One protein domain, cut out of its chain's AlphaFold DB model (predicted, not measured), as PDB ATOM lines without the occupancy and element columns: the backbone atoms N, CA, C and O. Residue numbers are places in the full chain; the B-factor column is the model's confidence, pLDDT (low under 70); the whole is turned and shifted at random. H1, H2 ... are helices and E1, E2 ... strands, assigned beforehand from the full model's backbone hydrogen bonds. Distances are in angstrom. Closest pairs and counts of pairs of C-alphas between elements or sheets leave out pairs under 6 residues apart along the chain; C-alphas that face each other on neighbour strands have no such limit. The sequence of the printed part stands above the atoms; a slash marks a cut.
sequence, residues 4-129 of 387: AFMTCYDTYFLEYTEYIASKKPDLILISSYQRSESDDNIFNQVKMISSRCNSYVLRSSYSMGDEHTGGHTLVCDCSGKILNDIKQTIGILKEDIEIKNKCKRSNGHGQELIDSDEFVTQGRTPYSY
ATOM      1  N   ALA A   4     -18.051 -38.579 -43.812       96.56
ATOM      2  CA  ALA A   4     -17.104 -39.633 -43.482       96.56
ATOM      3  C   ALA A   4     -17.009 -39.801 -41.963       96.56
ATOM      4  O   ALA A   4     -17.258 -38.864 -41.204       96.56
ATOM      5  N   PHE A   5     -16.628 -40.999 -41.532       96.81
ATOM      6  CA  PHE A   5     -16.444 -41.338 -40.128       96.81
ATOM      7  C   PHE A   5     -15.001 -41.774 -39.896       96.81
ATOM      8  O   PHE A   5     -14.432 -42.483 -40.723       96.81
ATOM      9  N   MET A   6     -14.432 -41.347 -38.773       94.88
ATOM     10  CA  MET A   6     -13.118 -41.757 -38.291       94.88
ATOM     11  C   MET A   6     -13.196 -42.022 -36.785       94.88
ATOM     12  O   MET A   6     -13.958 -41.389 -36.047       94.88
ATOM     13  N   THR A   7     -12.392 -42.958 -36.314       92.06
ATOM     14  CA  THR A   7     -12.131 -43.192 -34.894       92.06
ATOM     15  C   THR A   7     -10.917 -42.380 -34.435       92.06
ATOM     16  O   THR A   7     -10.171 -41.839 -35.248       92.06
ATOM     17  N   CYS A   8     -10.668 -42.312 -33.125       87.00
ATOM     18  CA  CYS A   8      -9.432 -41.718 -32.600       87.00
ATOM     19  C   CYS A   8      -8.147 -42.455 -33.002       87.00
ATOM     20  O   CYS A   8      -7.079 -41.878 -32.855       87.00
ATOM     21  N   TYR A   9      -8.218 -43.703 -33.475       87.31
ATOM     22  CA  TYR A   9      -7.040 -44.406 -33.993       87.31
ATOM     23  C   TYR A   9      -6.754 -44.011 -35.439       87.31
ATOM     24  O   TYR A   9      -5.604 -43.801 -35.809       87.31
ATOM     25  N   ASP A  10      -7.809 -43.822 -36.230       92.12
ATOM     26  CA  ASP A  10      -7.714 -43.464 -37.646       92.12
ATOM     27  C   ASP A  10      -7.004 -42.121 -37.873       92.12
ATOM     28  O   ASP A  10      -6.399 -41.910 -38.921       92.12
ATOM     29  N   THR A  11      -7.029 -41.218 -36.884       90.50
ATOM     30  CA  THR A  11      -6.368 -39.904 -36.968       90.50
ATOM     31  C   THR A  11      -4.840 -39.975 -36.979       90.50
ATOM     32  O   THR A  11      -4.198 -38.979 -37.311       90.50
ATOM     33  N   TYR A  12      -4.256 -41.129 -36.640       88.69
ATOM     34  CA  TYR A  12      -2.811 -41.361 -36.668       88.69
ATOM     35  C   TYR A  12      -2.310 -41.944 -37.996       88.69
ATOM     36  O   TYR A  12      -1.107 -41.914 -38.250       88.69
ATOM     37  N   PHE A  13      -3.201 -42.456 -38.852       87.88
ATOM     38  CA  PHE A  13      -2.833 -43.107 -40.110       87.88
ATOM     39  C   PHE A  13      -3.035 -42.149 -41.288       87.88
ATOM     40  O   PHE A  13      -4.162 -41.879 -41.725       87.88
ATOM     41  N   LEU A  14      -1.930 -41.627 -41.826       85.12
ATOM     42  CA  LEU A  14      -1.967 -40.682 -42.945       85.12
ATOM     43  C   LEU A  14      -2.582 -41.324 -44.193       85.12
ATOM     44  O   LEU A  14      -3.395 -40.697 -44.865       85.12
ATOM     45  N   GLU A  15      -2.284 -42.593 -44.459       81.50
ATOM     46  CA  GLU A  15      -2.818 -43.358 -45.587       81.50
ATOM     47  C   GLU A  15      -4.347 -43.439 -45.545       81.50
ATOM     48  O   GLU A  15      -5.011 -43.311 -46.575       81.50
ATOM     49  N   TYR A  16      -4.923 -43.595 -44.349       85.31
ATOM     50  CA  TYR A  16      -6.372 -43.617 -44.191       85.31
ATOM     51  C   TYR A  16      -6.987 -42.228 -44.383       85.31
ATOM     52  O   TYR A  16      -8.012 -42.097 -45.050       85.31
ATOM     53  N   THR A  17      -6.330 -41.173 -43.891       90.12
ATOM     54  CA  THR A  17      -6.741 -39.785 -44.169       90.12
ATOM     55  C   THR A  17      -6.773 -39.515 -45.674       90.12
ATOM     56  O   THR A  17      -7.725 -38.931 -46.188       90.12
ATOM     57  N   GLU A  18      -5.779 -40.014 -46.407       85.56
ATOM     58  CA  GLU A  18      -5.717 -39.895 -47.860       85.56
ATOM     59  C   GLU A  18      -6.808 -40.710 -48.577       85.56
ATOM     60  O   GLU A  18      -7.410 -40.236 -49.547       85.56
ATOM     61  N   TYR A  19      -7.135 -41.903 -48.074       84.56
ATOM     62  CA  TYR A  19      -8.294 -42.663 -48.542       84.56
ATOM     63  C   TYR A  19      -9.603 -41.886 -48.327       84.56
ATOM     64  O   TYR A  19     -10.408 -41.784 -49.257       84.56
ATOM     65  N   ILE A  20      -9.807 -41.290 -47.148       92.00
ATOM     66  CA  ILE A  20     -10.985 -40.466 -46.848       92.00
ATOM     67  C   ILE A  20     -11.052 -39.246 -47.775       92.00
ATOM     68  O   ILE A  20     -12.104 -39.000 -48.369       92.00
ATOM     69  N   ALA A  21      -9.937 -38.536 -47.978       90.06
ATOM     70  CA  ALA A  21      -9.856 -37.399 -48.896       90.06
ATOM     71  C   ALA A  21     -10.304 -37.776 -50.321       90.06
ATOM     72  O   ALA A  21     -11.068 -37.036 -50.944       90.06
ATOM     73  N   SER A  22      -9.937 -38.971 -50.805       85.50
ATOM     74  CA  SER A  22     -10.333 -39.462 -52.138       85.50
ATOM     75  C   SER A  22     -11.853 -39.572 -52.338       85.50
ATOM     76  O   SER A  22     -12.346 -39.508 -53.465       85.50
ATOM     77  N   LYS A  23     -12.626 -39.707 -51.250       90.69
ATOM     78  CA  LYS A  23     -14.094 -39.788 -51.301       90.69
ATOM     79  C   LYS A  23     -14.767 -38.411 -51.359       90.69
ATOM     80  O   LYS A  23     -15.984 -38.342 -51.578       90.69
ATOM     81  N   LYS A  24     -13.982 -37.334 -51.225       91.50
ATOM     82  CA  LYS A  24     -14.412 -35.928 -51.199       91.50
ATOM     83  C   LYS A  24     -15.558 -35.684 -50.204       91.50
ATOM     84  O   LYS A  24     -16.663 -35.339 -50.641       91.50
ATOM     85  N   PRO A  25     -15.362 -35.941 -48.897       95.62
ATOM     86  CA  PRO A  25     -16.387 -35.652 -47.908       95.62
ATOM     87  C   PRO A  25     -16.661 -34.145 -47.799       95.62
ATOM     88  O   PRO A  25     -15.891 -33.283 -48.216       95.62
ATOM     89  N   ASP A  26     -17.823 -33.825 -47.250       95.81
ATOM     90  CA  ASP A  26     -18.190 -32.471 -46.849       95.81
ATOM     91  C   ASP A  26     -17.903 -32.253 -45.360       95.81
ATOM     92  O   ASP A  26     -17.452 -31.182 -44.951       95.81
ATOM     93  N   LEU A  27     -18.145 -33.307 -44.576       96.50
ATOM     94  CA  LEU A  27     -18.031 -33.356 -43.130       96.50
ATOM     95  C   LEU A  27     -17.378 -34.677 -42.705       96.50
ATOM     96  O   LEU A  27     -17.747 -35.744 -43.197       96.50
ATOM     97  N   ILE A  28     -16.445 -34.609 -41.764       97.62
ATOM     98  CA  ILE A  28     -15.786 -35.762 -41.155       97.62
ATOM     99  C   ILE A  28     -16.138 -35.781 -39.672       97.62
ATOM    100  O   ILE A  28     -15.883 -34.817 -38.951       97.62
ATOM    101  N   LEU A  29     -16.726 -36.885 -39.222       97.31
ATOM    102  CA  LEU A  29     -17.066 -37.118 -37.825       97.31
ATOM    103  C   LEU A  29     -15.991 -37.992 -37.184       97.31
ATOM    104  O   LEU A  29     -15.820 -39.147 -37.571       97.31
ATOM    105  N   ILE A  30     -15.285 -37.444 -36.198       95.25
ATOM    106  CA  ILE A  30     -14.277 -38.161 -35.418       95.25
ATOM    107  C   ILE A  30     -14.880 -38.516 -34.061       95.25
ATOM    108  O   ILE A  30     -15.062 -37.644 -33.208       95.25
ATOM    109  N   SER A  31     -15.178 -39.798 -33.855       90.62
ATOM    110  CA  SER A  31     -15.577 -40.318 -32.545       90.62
ATOM    111  C   SER A  31     -14.330 -40.728 -31.769       90.62
ATOM    112  O   SER A  31     -13.598 -41.631 -32.187       90.62
ATOM    113  N   SER A  32     -14.055 -40.044 -30.660       82.38
ATOM    114  CA  SER A  32     -12.802 -40.191 -29.928       82.38
ATOM    115  C   SER A  32     -12.991 -40.717 -28.508       82.38
ATOM    116  O   SER A  32     -13.602 -40.070 -27.657       82.38
ATOM    117  N   TYR A  33     -12.369 -41.866 -28.232       74.06
ATOM    118  CA  TYR A  33     -12.229 -42.462 -26.899       74.06
ATOM    119  C   TYR A  33     -10.835 -42.193 -26.300       74.06
ATOM    120  O   TYR A  33     -10.228 -43.053 -25.665       74.06
ATOM    121  N   GLN A  34     -10.249 -41.032 -26.577       63.88
ATOM    122  CA  GLN A  34      -8.846 -40.783 -26.257       63.88
ATOM    123  C   GLN A  34      -8.663 -40.371 -24.789       63.88
ATOM    124  O   GLN A  34      -9.351 -39.478 -24.298       63.88
ATOM    125  N   ARG A  35      -7.746 -41.044 -24.085       62.34
ATOM    126  CA  ARG A  35      -7.422 -40.794 -22.674       62.34
ATOM    127  C   ARG A  35      -6.048 -40.121 -22.611       62.34
ATOM    128  O   ARG A  35      -5.042 -40.813 -22.717       62.34
ATOM    129  N   SER A  36      -6.047 -38.793 -22.482       74.25
ATOM    130  CA  SER A  36      -4.869 -37.964 -22.158       74.25
ATOM    131  C   SER A  36      -3.875 -37.685 -23.301       74.25
ATOM    132  O   SER A  36      -2.682 -37.929 -23.159       74.25
ATOM    133  N   GLU A  37      -4.348 -37.138 -24.426       86.44
ATOM    134  CA  GLU A  37      -3.473 -36.573 -25.469       86.44
ATOM    135  C   GLU A  37      -3.256 -35.071 -25.232       86.44
ATOM    136  O   GLU A  37      -4.117 -34.423 -24.638       86.44
ATOM    137  N   SER A  38      -2.127 -34.520 -25.682       89.50
ATOM    138  CA  SER A  38      -1.887 -33.072 -25.589       89.50
ATOM    139  C   SER A  38      -2.784 -32.271 -26.540       89.50
ATOM    140  O   SER A  38      -3.086 -32.722 -27.652       89.50
ATOM    141  N   ASP A  39      -3.146 -31.052 -26.136       89.50
ATOM    142  CA  ASP A  39      -3.888 -30.087 -26.961       89.50
ATOM    143  C   ASP A  39      -3.267 -29.940 -28.360       89.50
ATOM    144  O   ASP A  39      -3.955 -30.045 -29.379       89.50
ATOM    145  N   ASP A  40      -1.942 -29.774 -28.417       91.31
ATOM    146  CA  ASP A  40      -1.197 -29.592 -29.663       91.31
ATOM    147  C   ASP A  40      -1.344 -30.787 -30.604       91.31
ATOM    148  O   ASP A  40      -1.592 -30.609 -31.799       91.31
ATOM    149  N   ASN A  41      -1.250 -32.015 -30.087       91.12
ATOM    150  CA  ASN A  41      -1.425 -33.216 -30.902       91.12
ATOM    151  C   ASN A  41      -2.852 -33.321 -31.444       91.12
ATOM    152  O   ASN A  41      -3.035 -33.619 -32.628       91.12
ATOM    153  N   ILE A  42      -3.864 -33.022 -30.627       91.69
ATOM    154  CA  ILE A  42      -5.265 -33.041 -31.068       91.69
ATOM    155  C   ILE A  42      -5.508 -31.990 -32.151       91.69
ATOM    156  O   ILE A  42      -6.107 -32.294 -33.189       91.69
ATOM    157  N   PHE A  43      -5.031 -30.762 -31.944       93.62
ATOM    158  CA  PHE A  43      -5.174 -29.700 -32.930       93.62
ATOM    159  C   PHE A  43      -4.430 -30.042 -34.216       93.62
ATOM    160  O   PHE A  43      -5.004 -29.894 -35.291       93.62
ATOM    161  N   ASN A  44      -3.202 -30.553 -34.139       93.88
ATOM    162  CA  ASN A  44      -2.442 -30.950 -35.322       93.88
ATOM    163  C   ASN A  44      -3.162 -32.040 -36.122       93.88
ATOM    164  O   ASN A  44      -3.304 -31.896 -37.337       93.88
ATOM    165  N   GLN A  45      -3.692 -33.072 -35.457       93.75
ATOM    166  CA  GLN A  45      -4.477 -34.123 -36.112       93.75
ATOM    167  C   GLN A  45      -5.687 -33.542 -36.847       93.75
ATOM    168  O   GLN A  45      -5.856 -33.768 -38.045       93.75
ATOM    169  N   VAL A  46      -6.518 -32.758 -36.156       95.31
ATOM    170  CA  VAL A  46      -7.762 -32.244 -36.742       95.31
ATOM    171  C   VAL A  46      -7.491 -31.247 -37.870       95.31
ATOM    172  O   VAL A  46      -8.121 -31.346 -38.921       95.31
ATOM    173  N   LYS A  47      -6.536 -30.329 -37.691       95.81
ATOM    174  CA  LYS A  47      -6.169 -29.336 -38.712       95.81
ATOM    175  C   LYS A  47      -5.598 -29.994 -39.960       95.81
ATOM    176  O   LYS A  47      -5.901 -29.582 -41.080       95.81
ATOM    177  N   MET A  48      -4.769 -31.020 -39.779       93.69
ATOM    178  CA  MET A  48      -4.222 -31.784 -40.890       93.69
ATOM    179  C   MET A  48      -5.337 -32.505 -41.648       93.69
ATOM    180  O   MET A  48      -5.416 -32.358 -42.862       93.69
ATOM    181  N   ILE A  49      -6.232 -33.214 -40.954       95.56
ATOM    182  CA  ILE A  49      -7.352 -33.927 -41.585       95.56
ATOM    183  C   ILE A  49      -8.277 -32.950 -42.323       95.56
ATOM    184  O   ILE A  49      -8.616 -33.187 -43.482       95.56
ATOM    185  N   SER A  50      -8.657 -31.833 -41.694       95.50
ATOM    186  CA  SER A  50      -9.593 -30.874 -42.292       95.50
ATOM    187  C   SER A  50      -9.018 -30.218 -43.549       95.50
ATOM    188  O   SER A  50      -9.684 -30.180 -44.585       95.50
ATOM    189  N   SER A  51      -7.758 -29.775 -43.488       92.12
ATOM    190  CA  SER A  51      -7.082 -29.108 -44.604       92.12
ATOM    191  C   SER A  51      -6.713 -30.061 -45.742       92.12
ATOM    192  O   SER A  51      -6.767 -29.659 -46.907       92.12
ATOM    193  N   ARG A  52      -6.379 -31.324 -45.434       90.31
ATOM    194  CA  ARG A  52      -6.090 -32.374 -46.426       90.31
ATOM    195  C   ARG A  52      -7.338 -32.822 -47.169       90.31
ATOM    196  O   ARG A  52      -7.308 -32.941 -48.387       90.31
ATOM    197  N   CYS A  53      -8.435 -33.025 -46.447       93.69
ATOM    198  CA  CYS A  53      -9.703 -33.457 -47.027       93.69
ATOM    199  C   CYS A  53     -10.552 -32.292 -47.557       93.69
ATOM    200  O   CYS A  53     -11.650 -32.539 -48.054       93.69
ATOM    201  N   ASN A  54     -10.106 -31.039 -47.379       95.44
ATOM    202  CA  ASN A  54     -10.885 -29.822 -47.633       95.44
ATOM    203  C   ASN A  54     -12.320 -29.947 -47.081       95.44
ATOM    204  O   ASN A  54     -13.315 -29.786 -47.791       95.44
ATOM    205  N   SER A  55     -12.426 -30.369 -45.821       96.69
ATOM    206  CA  SER A  55     -13.677 -30.792 -45.181       96.69
ATOM    207  C   SER A  55     -13.798 -30.213 -43.782       96.69
ATOM    208  O   SER A  55     -12.793 -30.035 -43.097       96.69
ATOM    209  N   TYR A  56     -15.029 -29.993 -43.326       97.62
ATOM    210  CA  TYR A  56     -15.270 -29.706 -41.915       97.62
ATOM    211  C   TYR A  56     -14.979 -30.953 -41.086       97.62
ATOM    212  O   TYR A  56     -15.313 -32.066 -41.495       97.62
ATOM    213  N   VAL A  57     -14.394 -30.772 -39.907       97.25
ATOM    214  CA  VAL A  57     -14.144 -31.863 -38.961       97.25
ATOM    215  C   VAL A  57     -14.883 -31.572 -37.667       97.25
ATOM    216  O   VAL A  57     -14.647 -30.551 -37.022       97.25
ATOM    217  N   LEU A  58     -15.765 -32.493 -37.286       96.12
ATOM    218  CA  LEU A  58     -16.438 -32.519 -35.994       96.12
ATOM    219  C   LEU A  58     -15.834 -33.650 -35.179       96.12
ATOM    220  O   LEU A  58     -16.021 -34.827 -35.491       96.12
ATOM    221  N   ARG A  59     -15.115 -33.291 -34.125       94.19
ATOM    222  CA  ARG A  59     -14.540 -34.251 -33.193       94.19
ATOM    223  C   ARG A  59     -15.367 -34.249 -31.920       94.19
ATOM    224  O   ARG A  59     -15.549 -33.199 -31.318       94.19
ATOM    225  N   SER A  60     -15.835 -35.423 -31.510       92.06
ATOM    226  CA  SER A  60     -16.500 -35.639 -30.225       92.06
ATOM    227  C   SER A  60     -15.613 -36.513 -29.350       92.06
ATOM    228  O   SER A  60     -15.123 -37.548 -29.806       92.06
ATOM    229  N   SER A  61     -15.364 -36.087 -28.114       89.19
ATOM    230  CA  SER A  61     -14.460 -36.770 -27.192       89.19
ATOM    231  C   SER A  61     -14.926 -36.675 -25.741       89.19
ATOM    232  O   SER A  61     -15.702 -35.792 -25.376       89.19
ATOM    233  N   TYR A  62     -14.435 -37.594 -24.912       84.00
ATOM    234  CA  TYR A  62     -14.671 -37.590 -23.472       84.00
ATOM    235  C   TYR A  62     -13.780 -36.563 -22.769       84.00
ATOM    236  O   TYR A  62     -12.584 -36.477 -23.037       84.00
ATOM    237  N   SER A  63     -14.352 -35.855 -21.798       77.75
ATOM    238  CA  SER A  63     -13.632 -34.949 -20.903       77.75
ATOM    239  C   SER A  63     -12.988 -35.732 -19.750       77.75
ATOM    240  O   SER A  63     -13.583 -35.876 -18.684       77.75
ATOM    241  N   MET A  64     -11.814 -36.324 -19.982       73.62
ATOM    242  CA  MET A  64     -11.109 -37.194 -19.022       73.62
ATOM    243  C   MET A  64      -9.623 -36.816 -18.920       73.62
ATOM    244  O   MET A  64      -8.747 -37.617 -19.251       73.62
ATOM    245  N   GLY A  65      -9.343 -35.586 -18.487       74.31
ATOM    246  CA  GLY A  65      -7.991 -35.027 -18.452       74.31
ATOM    247  C   GLY A  65      -7.831 -33.803 -17.539       74.31
ATOM    248  O   GLY A  65      -8.706 -33.532 -16.716       74.31
ATOM    249  N   ASP A  66      -6.708 -33.096 -17.667       79.25
ATOM    250  CA  ASP A  66      -6.389 -31.846 -16.965       79.25
ATOM    251  C   ASP A  66      -6.455 -30.625 -17.907       79.25
ATOM    252  O   ASP A  66      -7.092 -30.670 -18.955       79.25
ATOM    253  N   GLU A  67      -5.854 -29.493 -17.525       71.94
ATOM    254  CA  GLU A  67      -5.921 -28.255 -18.313       71.94
ATOM    255  C   GLU A  67      -5.237 -28.350 -19.693       71.94
ATOM    256  O   GLU A  67      -5.562 -27.554 -20.575       71.94
ATOM    257  N   HIS A  68      -4.321 -29.307 -19.895       73.12
ATOM    258  CA  HIS A  68      -3.467 -29.394 -21.093       73.12
ATOM    259  C   HIS A  68      -3.384 -30.793 -21.720       73.12
ATOM    260  O   HIS A  68      -2.725 -30.989 -22.747       73.12
ATOM    261  N   THR A  69      -3.983 -31.792 -21.075       80.31
ATOM    262  CA  THR A  69      -4.018 -33.171 -21.551       80.31
ATOM    263  C   THR A  69      -5.419 -33.728 -21.386       80.31
ATOM    264  O   THR A  69      -6.021 -33.593 -20.328       80.31
ATOM    265  N   GLY A  70      -5.968 -34.385 -22.406       83.00
ATOM    266  CA  GLY A  70      -7.315 -34.950 -22.330       83.00
ATOM    267  C   GLY A  70      -7.952 -35.174 -23.694       83.00
ATOM    268  O   GLY A  70      -7.262 -35.438 -24.675       83.00
ATOM    269  N   GLY A  71      -9.283 -35.130 -23.755       84.38
ATOM    270  CA  GLY A  71     -10.044 -35.197 -25.004       84.38
ATOM    271  C   GLY A  71     -10.695 -33.854 -25.320       84.38
ATOM    272  O   GLY A  71     -11.184 -33.192 -24.415       84.38
ATOM    273  N   HIS A  72     -10.703 -33.432 -26.586       89.69
ATOM    274  CA  HIS A  72     -11.374 -32.195 -27.005       89.69
ATOM    275  C   HIS A  72     -12.550 -32.519 -27.916       89.69
ATOM    276  O   HIS A  72     -12.397 -33.253 -28.903       89.69
ATOM    277  N   THR A  73     -13.705 -31.949 -27.578       92.88
ATOM    278  CA  THR A  73     -14.857 -31.866 -28.476       92.88
ATOM    279  C   THR A  73     -14.806 -30.518 -29.178       92.88
ATOM    280  O   THR A  73     -14.925 -29.478 -28.530       92.88
ATOM    281  N   LEU A  74     -14.593 -30.532 -30.493       94.75
ATOM    282  CA  LEU A  74     -14.298 -29.327 -31.260       94.75
ATOM    283  C   LEU A  74     -14.788 -29.403 -32.708       94.75
ATOM    284  O   LEU A  74     -15.059 -30.480 -33.250       94.75
ATOM    285  N   VAL A  75     -14.867 -28.228 -33.328       97.00
ATOM    286  CA  VAL A  75     -15.226 -28.031 -34.734       97.00
ATOM    287  C   VAL A  75     -14.088 -27.312 -35.437       97.00
ATOM    288  O   VAL A  75     -13.642 -26.254 -34.995       97.00
ATOM    289  N   CYS A  76     -13.639 -27.873 -36.553       96.94
ATOM    290  CA  CYS A  76     -12.628 -27.280 -37.414       96.94
ATOM    291  C   CYS A  76     -13.180 -27.077 -38.823       96.94
ATOM    292  O   CYS A  76     -13.845 -27.963 -39.369       96.94
ATOM    293  N   ASP A  77     -12.880 -25.928 -39.420       96.12
ATOM    294  CA  ASP A  77     -13.230 -25.653 -40.808       96.12
ATOM    295  C   ASP A  77     -12.245 -26.292 -41.805       96.12
ATOM    296  O   ASP A  77     -11.191 -26.835 -41.440       96.12
ATOM    297  N   CYS A  78     -12.592 -26.184 -43.089       95.25
ATOM    298  CA  CYS A  78     -11.825 -26.710 -44.217       95.25
ATOM    299  C   CYS A  78     -10.410 -26.110 -44.358       95.25
ATOM    300  O   CYS A  78      -9.592 -26.659 -45.093       95.25
ATOM    301  N   SER A  79     -10.115 -24.977 -43.706       92.38
ATOM    302  CA  SER A  79      -8.798 -24.323 -43.742       92.38
ATOM    303  C   SER A  79      -7.860 -24.789 -42.625       92.38
ATOM    304  O   SER A  79      -6.661 -24.521 -42.677       92.38
ATOM    305  N   GLY A  80      -8.389 -25.499 -41.622       93.75
ATOM    306  CA  GLY A  80      -7.649 -25.838 -40.405       93.75
ATOM    307  C   GLY A  80      -7.852 -24.827 -39.271       93.75
ATOM    308  O   GLY A  80      -7.089 -24.820 -38.304       93.75
ATOM    309  N   LYS A  81      -8.853 -23.946 -39.356       94.94
ATOM    310  CA  LYS A  81      -9.201 -23.057 -38.247       94.94
ATOM    311  C   LYS A  81     -10.160 -23.777 -37.305       94.94
ATOM    312  O   LYS A  81     -11.225 -24.236 -37.714       94.94
ATOM    313  N   ILE A  82      -9.800 -23.824 -36.024       96.88
ATOM    314  CA  ILE A  82     -10.711 -24.265 -34.967       96.88
ATOM    315  C   ILE A  82     -11.767 -23.172 -34.782       96.88
ATOM    316  O   ILE A  82     -11.430 -22.033 -34.455       96.88
ATOM    317  N   LEU A  83     -13.027 -23.507 -35.048       96.00
ATOM    318  CA  LEU A  83     -14.161 -22.599 -34.885       96.00
ATOM    319  C   LEU A  83     -14.601 -22.549 -33.424       96.00
ATOM    320  O   LEU A  83     -14.865 -21.475 -32.894       96.00
ATOM    321  N   ASN A  84     -14.630 -23.714 -32.775       96.06
ATOM    322  CA  ASN A  84     -15.090 -23.859 -31.403       96.06
ATOM    323  C   ASN A  84     -14.482 -25.114 -30.768       96.06
ATOM    324  O   ASN A  84     -14.270 -26.113 -31.457       96.06
ATOM    325  N   ASP A  85     -14.207 -25.053 -29.470       93.75
ATOM    326  CA  ASP A  85     -13.607 -26.123 -28.676       93.75
ATOM    327  C   ASP A  85     -14.033 -25.965 -27.213       93.75
ATOM    328  O   ASP A  85     -13.749 -24.946 -26.581       93.75
ATOM    329  N   ILE A  86     -14.711 -26.978 -26.667       90.62
ATOM    330  CA  ILE A  86     -15.141 -26.973 -25.259       90.62
ATOM    331  C   ILE A  86     -14.085 -27.557 -24.306       90.62
ATOM    332  O   ILE A  86     -14.309 -27.583 -23.091       90.62
ATOM    333  N   LYS A  87     -12.916 -27.967 -24.821       88.31
ATOM    334  CA  LYS A  87     -11.788 -28.514 -24.052       88.31
ATOM    335  C   LYS A  87     -12.237 -29.692 -23.173       88.31
ATOM    336  O   LYS A  87     -13.019 -30.533 -23.613       88.31
ATOM    337  N   GLN A  88     -11.808 -29.719 -21.908       84.94
ATOM    338  CA  GLN A  88     -12.251 -30.683 -20.893       84.94
ATOM    339  C   GLN A  88     -13.612 -30.344 -20.252       84.94
ATOM    340  O   GLN A  88     -13.976 -30.924 -19.231       84.94
ATOM    341  N   THR A  89     -14.389 -29.408 -20.803       85.75
ATOM    342  CA  THR A  89     -15.712 -29.091 -20.247       85.75
ATOM    343  C   THR A  89     -16.742 -30.107 -20.728       85.75
ATOM    344  O   THR A  89     -16.840 -30.387 -21.921       85.75
ATOM    345  N   ILE A  90     -17.563 -30.617 -19.811       86.12
ATOM    346  CA  ILE A  90     -18.704 -31.469 -20.156       86.12
ATOM    347  C   ILE A  90     -19.840 -30.579 -20.666       86.12
ATOM    348  O   ILE A  90     -20.263 -29.649 -19.979       86.12
ATOM    349  N   GLY A  91     -20.376 -30.880 -21.847       87.56
ATOM    350  CA  GLY A  91     -21.498 -30.129 -22.395       87.56
ATOM    351  C   GLY A  91     -21.817 -30.480 -23.840       87.56
ATOM    352  O   GLY A  91     -21.351 -31.481 -24.379       87.56
ATOM    353  N   ILE A  92     -22.632 -29.629 -24.458       88.94
ATOM    354  CA  ILE A  92     -22.980 -29.712 -25.876       88.94
ATOM    355  C   ILE A  92     -22.327 -28.527 -26.576       88.94
ATOM    356  O   ILE A  92     -22.638 -27.376 -26.272       88.94
ATOM    357  N   LEU A  93     -21.447 -28.816 -27.530       91.75
ATOM    358  CA  LEU A  93     -20.937 -27.821 -28.462       91.75
ATOM    359  C   LEU A  93     -21.944 -27.670 -29.606       91.75
ATOM    360  O   LEU A  93     -22.349 -28.659 -30.222       91.75
ATOM    361  N   LYS A  94     -22.333 -26.427 -29.899       93.94
ATOM    362  CA  LYS A  94     -23.119 -26.074 -31.082       93.94
ATOM    363  C   LYS A  94     -22.339 -25.057 -31.905       93.94
ATOM    364  O   LYS A  94     -21.908 -24.052 -31.356       93.94
ATOM    365  N   GLU A  95     -22.215 -25.318 -33.201       94.25
ATOM    366  CA  GLU A  95     -21.575 -24.425 -34.162       94.25
ATOM    367  C   GLU A  95     -22.381 -24.435 -35.463       94.25
ATOM    368  O   GLU A  95     -22.790 -25.504 -35.927       94.25
ATOM    369  N   ASP A  96     -22.615 -23.260 -36.045       93.94
ATOM    370  CA  ASP A  96     -23.275 -23.135 -37.343       93.94
ATOM    371  C   ASP A  96     -22.203 -23.143 -38.447       93.94
ATOM    372  O   ASP A  96     -21.290 -22.319 -38.445       93.94
ATOM    373  N   ILE A  97     -22.292 -24.087 -39.392       90.88
ATOM    374  CA  ILE A  97     -21.301 -24.261 -40.469       90.88
ATOM    375  C   ILE A  97     -21.932 -24.143 -41.858       90.88
ATOM    376  O   ILE A  97     -23.026 -24.648 -42.119       90.88
ATOM    377  N   GLU A  98     -21.200 -23.538 -42.793       89.19
ATOM    378  CA  GLU A  98     -21.607 -23.435 -44.194       89.19
ATOM    379  C   GLU A  98     -20.878 -24.472 -45.048       89.19
ATOM    380  O   GLU A  98     -19.775 -24.256 -45.547       89.19
ATOM    381  N   ILE A  99     -21.524 -25.617 -45.260       86.94
ATOM    382  CA  ILE A  99     -20.910 -26.789 -45.904       86.94
ATOM    383  C   ILE A  99     -20.387 -26.511 -47.322       86.94
ATOM    384  O   ILE A  99     -19.394 -27.098 -47.748       86.94
ATOM    385  N   LYS A 100     -21.037 -25.602 -48.060       83.75
ATOM    386  CA  LYS A 100     -20.613 -25.220 -49.417       83.75
ATOM    387  C   LYS A 100     -19.307 -24.421 -49.433       83.75
ATOM    388  O   LYS A 100     -18.698 -24.305 -50.491       83.75
ATOM    389  N   ASN A 101     -18.895 -23.857 -48.298       85.75
ATOM    390  CA  ASN A 101     -17.679 -23.069 -48.207       85.75
ATOM    391  C   ASN A 101     -16.465 -24.002 -48.074       85.75
ATOM    392  O   ASN A 101     -16.183 -24.556 -47.010       85.75
ATOM    393  N   LYS A 102     -15.779 -24.206 -49.198       91.19
ATOM    394  CA  LYS A 102     -14.543 -24.983 -49.300       91.19
ATOM    395  C   LYS A 102     -13.343 -24.041 -49.296       91.19
ATOM    396  O   LYS A 102     -13.417 -22.918 -49.792       91.19
ATOM    397  N   CYS A 103     -12.226 -24.493 -48.732       92.81
ATOM    398  CA  CYS A 103     -11.008 -23.699 -48.705       92.81
ATOM    399  C   CYS A 103     -10.392 -23.661 -50.107       92.81
ATOM    400  O   CYS A 103     -10.199 -24.704 -50.733       92.81
ATOM    401  N   LYS A 104     -10.022 -22.462 -50.560       92.06
ATOM    402  CA  LYS A 104      -9.245 -22.251 -51.784       92.06
ATOM    403  C   LYS A 104      -7.830 -21.790 -51.460       92.06
ATOM    404  O   LYS A 104      -7.608 -21.149 -50.435       92.06
ATOM    405  N   ARG A 105      -6.872 -22.104 -52.330       88.81
ATOM    406  CA  ARG A 105      -5.476 -21.656 -52.236       88.81
ATOM    407  C   ARG A 105      -4.904 -21.366 -53.618       88.81
ATOM    408  O   ARG A 105      -5.414 -21.853 -54.619       88.81
ATOM    409  N   SER A 106      -3.856 -20.552 -53.666       89.62
ATOM    410  CA  SER A 106      -3.214 -20.164 -54.924       89.62
ATOM    411  C   SER A 106      -2.504 -21.357 -55.564       89.62
ATOM    412  O   SER A 106      -1.775 -22.076 -54.879       89.62
ATOM    413  N   ASN A 107      -2.699 -21.553 -56.870       87.06
ATOM    414  CA  ASN A 107      -2.090 -22.635 -57.647       87.06
ATOM    415  C   ASN A 107      -0.618 -22.357 -58.025       87.06
ATOM    416  O   ASN A 107      -0.193 -22.579 -59.156       87.06
ATOM    417  N   GLY A 108       0.152 -21.788 -57.095       84.38
ATOM    418  CA  GLY A 108       1.494 -21.248 -57.331       84.38
ATOM    419  C   GLY A 108       1.535 -19.719 -57.307       84.38
ATOM    420  O   GLY A 108       0.519 -19.046 -57.428       84.38
ATOM    421  N   HIS A 109       2.722 -19.141 -57.114       87.12
ATOM    422  CA  HIS A 109       2.870 -17.692 -56.947       87.12
ATOM    423  C   HIS A 109       2.258 -16.904 -58.123       87.12
ATOM    424  O   HIS A 109       2.656 -17.084 -59.271       87.12
ATOM    425  N   GLY A 110       1.286 -16.032 -57.825       89.50
ATOM    426  CA  GLY A 110       0.582 -15.213 -58.821       89.50
ATOM    427  C   GLY A 110      -0.471 -15.954 -59.657       89.50
ATOM    428  O   GLY A 110      -1.014 -15.363 -60.584       89.50
ATOM    429  N   GLN A 111      -0.759 -17.220 -59.345       91.00
ATOM    430  CA  GLN A 111      -1.746 -18.038 -60.051       91.00
ATOM    431  C   GLN A 111      -3.127 -17.967 -59.393       91.00
ATOM    432  O   GLN A 111      -3.273 -17.573 -58.228       91.00
ATOM    433  N   GLU A 112      -4.139 -18.397 -60.146       91.69
ATOM    434  CA  GLU A 112      -5.530 -18.449 -59.702       91.69
ATOM    435  C   GLU A 112      -5.724 -19.302 -58.440       91.69
ATOM    436  O   GLU A 112      -4.939 -20.198 -58.115       91.69
ATOM    437  N   LEU A 113      -6.799 -19.002 -57.708       92.56
ATOM    438  CA  LEU A 113      -7.202 -19.776 -56.542       92.56
ATOM    439  C   LEU A 113      -7.957 -21.035 -56.985       92.56
ATOM    440  O   LEU A 113      -9.030 -20.935 -57.579       92.56
ATOM    441  N   ILE A 114      -7.437 -22.200 -56.613       91.75
ATOM    442  CA  ILE A 114      -8.082 -23.506 -56.799       91.75
ATOM    443  C   ILE A 114      -8.509 -24.087 -55.455       91.75
ATOM    444  O   ILE A 114      -8.089 -23.602 -54.398       91.75
ATOM    445  N   ASP A 115      -9.341 -25.123 -55.480       90.81
ATOM    446  CA  ASP A 115      -9.730 -25.813 -54.256       90.81
ATOM    447  C   ASP A 115      -8.502 -26.464 -53.592       90.81
ATOM    448  O   ASP A 115      -7.574 -26.963 -54.233       90.81
ATOM    449  N   SER A 116      -8.464 -26.390 -52.265       88.25
ATOM    450  CA  SER A 116      -7.307 -26.767 -51.451       88.25
ATOM    451  C   SER A 116      -6.861 -28.218 -51.651       88.25
ATOM    452  O   SER A 116      -5.662 -28.493 -51.729       88.25
ATOM    453  N   ASP A 117      -7.816 -29.137 -51.751       85.75
ATOM    454  CA  ASP A 117      -7.597 -30.558 -52.028       85.75
ATOM    455  C   ASP A 117      -7.160 -30.813 -53.476       85.75
ATOM    456  O   ASP A 117      -6.373 -31.730 -53.718       85.75
ATOM    457  N   GLU A 118      -7.592 -29.989 -54.434       85.56
ATOM    458  CA  GLU A 118      -7.133 -30.088 -55.822       85.56
ATOM    459  C   GLU A 118      -5.652 -29.741 -55.942       85.56
ATOM    460  O   GLU A 118      -4.916 -30.503 -56.559       85.56
ATOM    461  N   PHE A 119      -5.190 -28.668 -55.292       83.88
ATOM    462  CA  PHE A 119      -3.766 -28.308 -55.276       83.88
ATOM    463  C   PHE A 119      -2.891 -29.449 -54.749       83.88
ATOM    464  O   PHE A 119      -1.874 -29.798 -55.345       83.88
ATOM    465  N   VAL A 120      -3.303 -30.057 -53.629       74.69
ATOM    466  CA  VAL A 120      -2.597 -31.211 -53.063       74.69
ATOM    467  C   VAL A 120      -2.613 -32.358 -54.065       74.69
ATOM    468  O   VAL A 120      -1.558 -32.916 -54.338       74.69
ATOM    469  N   THR A 121      -3.774 -32.670 -54.647       72.69
ATOM    470  CA  THR A 121      -3.957 -33.776 -55.599       72.69
ATOM    471  C   THR A 121      -3.122 -33.612 -56.867       72.69
ATOM    472  O   THR A 121      -2.538 -34.591 -57.324       72.69
ATOM    473  N   GLN A 122      -3.007 -32.394 -57.400       76.81
ATOM    474  CA  GLN A 122      -2.209 -32.083 -58.591       76.81
ATOM    475  C   GLN A 122      -0.713 -32.361 -58.386       76.81
ATOM    476  O   GLN A 122      -0.037 -32.773 -59.323       76.81
ATOM    477  N   GLY A 123      -0.203 -32.169 -57.166       69.25
ATOM    478  CA  GLY A 123       1.186 -32.462 -56.802       69.25
ATOM    479  C   GLY A 123       1.428 -33.895 -56.321       69.25
ATOM    480  O   GLY A 123       2.551 -34.227 -55.935       69.25
ATOM    481  N   ARG A 124       0.400 -34.753 -56.288       66.75
ATOM    482  CA  ARG A 124       0.586 -36.141 -55.865       66.75
ATOM    483  C   ARG A 124       1.274 -36.932 -56.956       66.75
ATOM    484  O   ARG A 124       0.837 -36.975 -58.099       66.75
ATOM    485  N   THR A 125       2.245 -37.707 -56.516       62.84
ATOM    486  CA  THR A 125       2.725 -38.911 -57.174       62.84
ATOM    487  C   THR A 125       2.241 -40.104 -56.347       62.84
ATOM    488  O   THR A 125       2.975 -40.594 -55.495       62.84
ATOM    489  N   PRO A 126       0.983 -40.574 -56.498       50.78
ATOM    490  CA  PRO A 126       0.443 -41.662 -55.670       50.78
ATOM    491  C   PRO A 126       1.363 -42.890 -55.610       50.78
ATOM    492  O   PRO A 126       1.438 -43.558 -54.584       50.78
ATOM    493  N   TYR A 127       2.112 -43.122 -56.686       48.97
ATOM    494  CA  TYR A 127       3.100 -44.183 -56.842       48.97
ATOM    495  C   TYR A 127       4.379 -43.997 -55.999       48.97
ATOM    496  O   TYR A 127       5.039 -44.980 -55.700       48.97
ATOM    497  N   SER A 128       4.714 -42.777 -55.556       50.97
ATOM    498  CA  SER A 128       5.856 -42.500 -54.662       50.97
ATOM    499  C   SER A 128       5.534 -42.664 -53.171       50.97
ATOM    500  O   SER A 128       6.455 -42.694 -52.361       50.97
ATOM    501  N   TYR A 129       4.248 -42.711 -52.798       51.81
ATOM    502  CA  TYR A 129       3.791 -42.692 -51.395       51.81
ATOM    503  C   TYR A 129       3.040 -43.953 -50.965       51.81
ATOM    504  O   TYR A 129       2.693 -44.084 -49.792       51.81
TER     505      TYR A 129
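Overview. This is residues 4 to 129 of the 387 residues of the protein "GP-PDE domain-containing protein" of Clostridiaceae bacterium (UniProt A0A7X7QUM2). One five-stranded sheet has the helices H1 and H2 packed over one face, and past one end of its strands sits a small head made of the hairpin E6 and E7 and the helix H3. From that head a tail, residues 123 to 128, sticks out, while the long stretch of residues 86 to 103 links E5 to the head. The printed part has 126 residues with four named helices and seven named strands, in the order E1 H1 E2 H2 E3 E4 E5 E6 E7 H3 H4. The large sheet, in the order E1 E2 E3 E4 E5, is mixed, and the class is mixed, helices and strands. The whole is compact, with a radius of gyration of the C-alphas of 15.1 A and spans of 44 by 32 by 24 A.

Arrangement. E1, residues 4 to 7, is an edge strand, parallel to E2, residues 27 to 32; N 6 and O 29 are 2.9 A apart, within hydrogen-bond range. H1, residues 14 to 22, is on the sheet; its closest C-alphas to E1 are those of Ile 20 and Ala 4, 7.0 A apart. H2, residues 39 to 52, touches H1 with residues 49 to 52 alone, closest at the C-alphas of Thr 17 and Ile 49, 6.4 A apart, at a tilt of 37 degrees, only just steep, the same way. E3, residues 56 to 61, is parallel to E2, with N 30 and O 58 2.8 A apart. E1, H1, E2 and E2, H2, E3 are strand-helix-strand units, parallel neighbour strands with a helix between, both with right-handed crossovers. E4, residues 74 to 76, and E5, residues 82 to 85, complete a meander with E3, each strand the antiparallel neighbour of the one before; N 59 and O 74, and N 75 and O 84, are each 2.9 A apart. H2 lies over E3 and E4 at a height over the sheet of 9.0 A. E6, residues 104 to 106, and E7, residues 113 to 115, form a hairpin, with N 105 and O 114 2.8 A apart. H3, residues 116 to 122, touches H2 at residues 51 to 52 of H2 alone, closest at the C-alphas of Arg 52 and Asp 117, 6.1 A apart. H4, residues 126 to 129, is apart from H3. In H1, H2 and H3 every O i to N i+4 pair is within hydrogen-bond range; H4 is too short for one.

Along the chain. E1 begins at C-alpha 4, (-17.104, -39.633, -43.482). H1 is 12.5 A long, E2 15.8 A, H2 19.7 A, E3 16.4 A and H3 10.3 A. H4 ends at C-alpha 129, (3.791, -42.692, -51.395).

Size, cuts and confidence. The C-alphas of Met 64 and Gly 110 are the farthest apart, 46.9 A. The printed part has no cut; the links E3 to E4 and E5 to E6 are long. Residues 34 to 35 and 123 to 129 have pLDDT under 70.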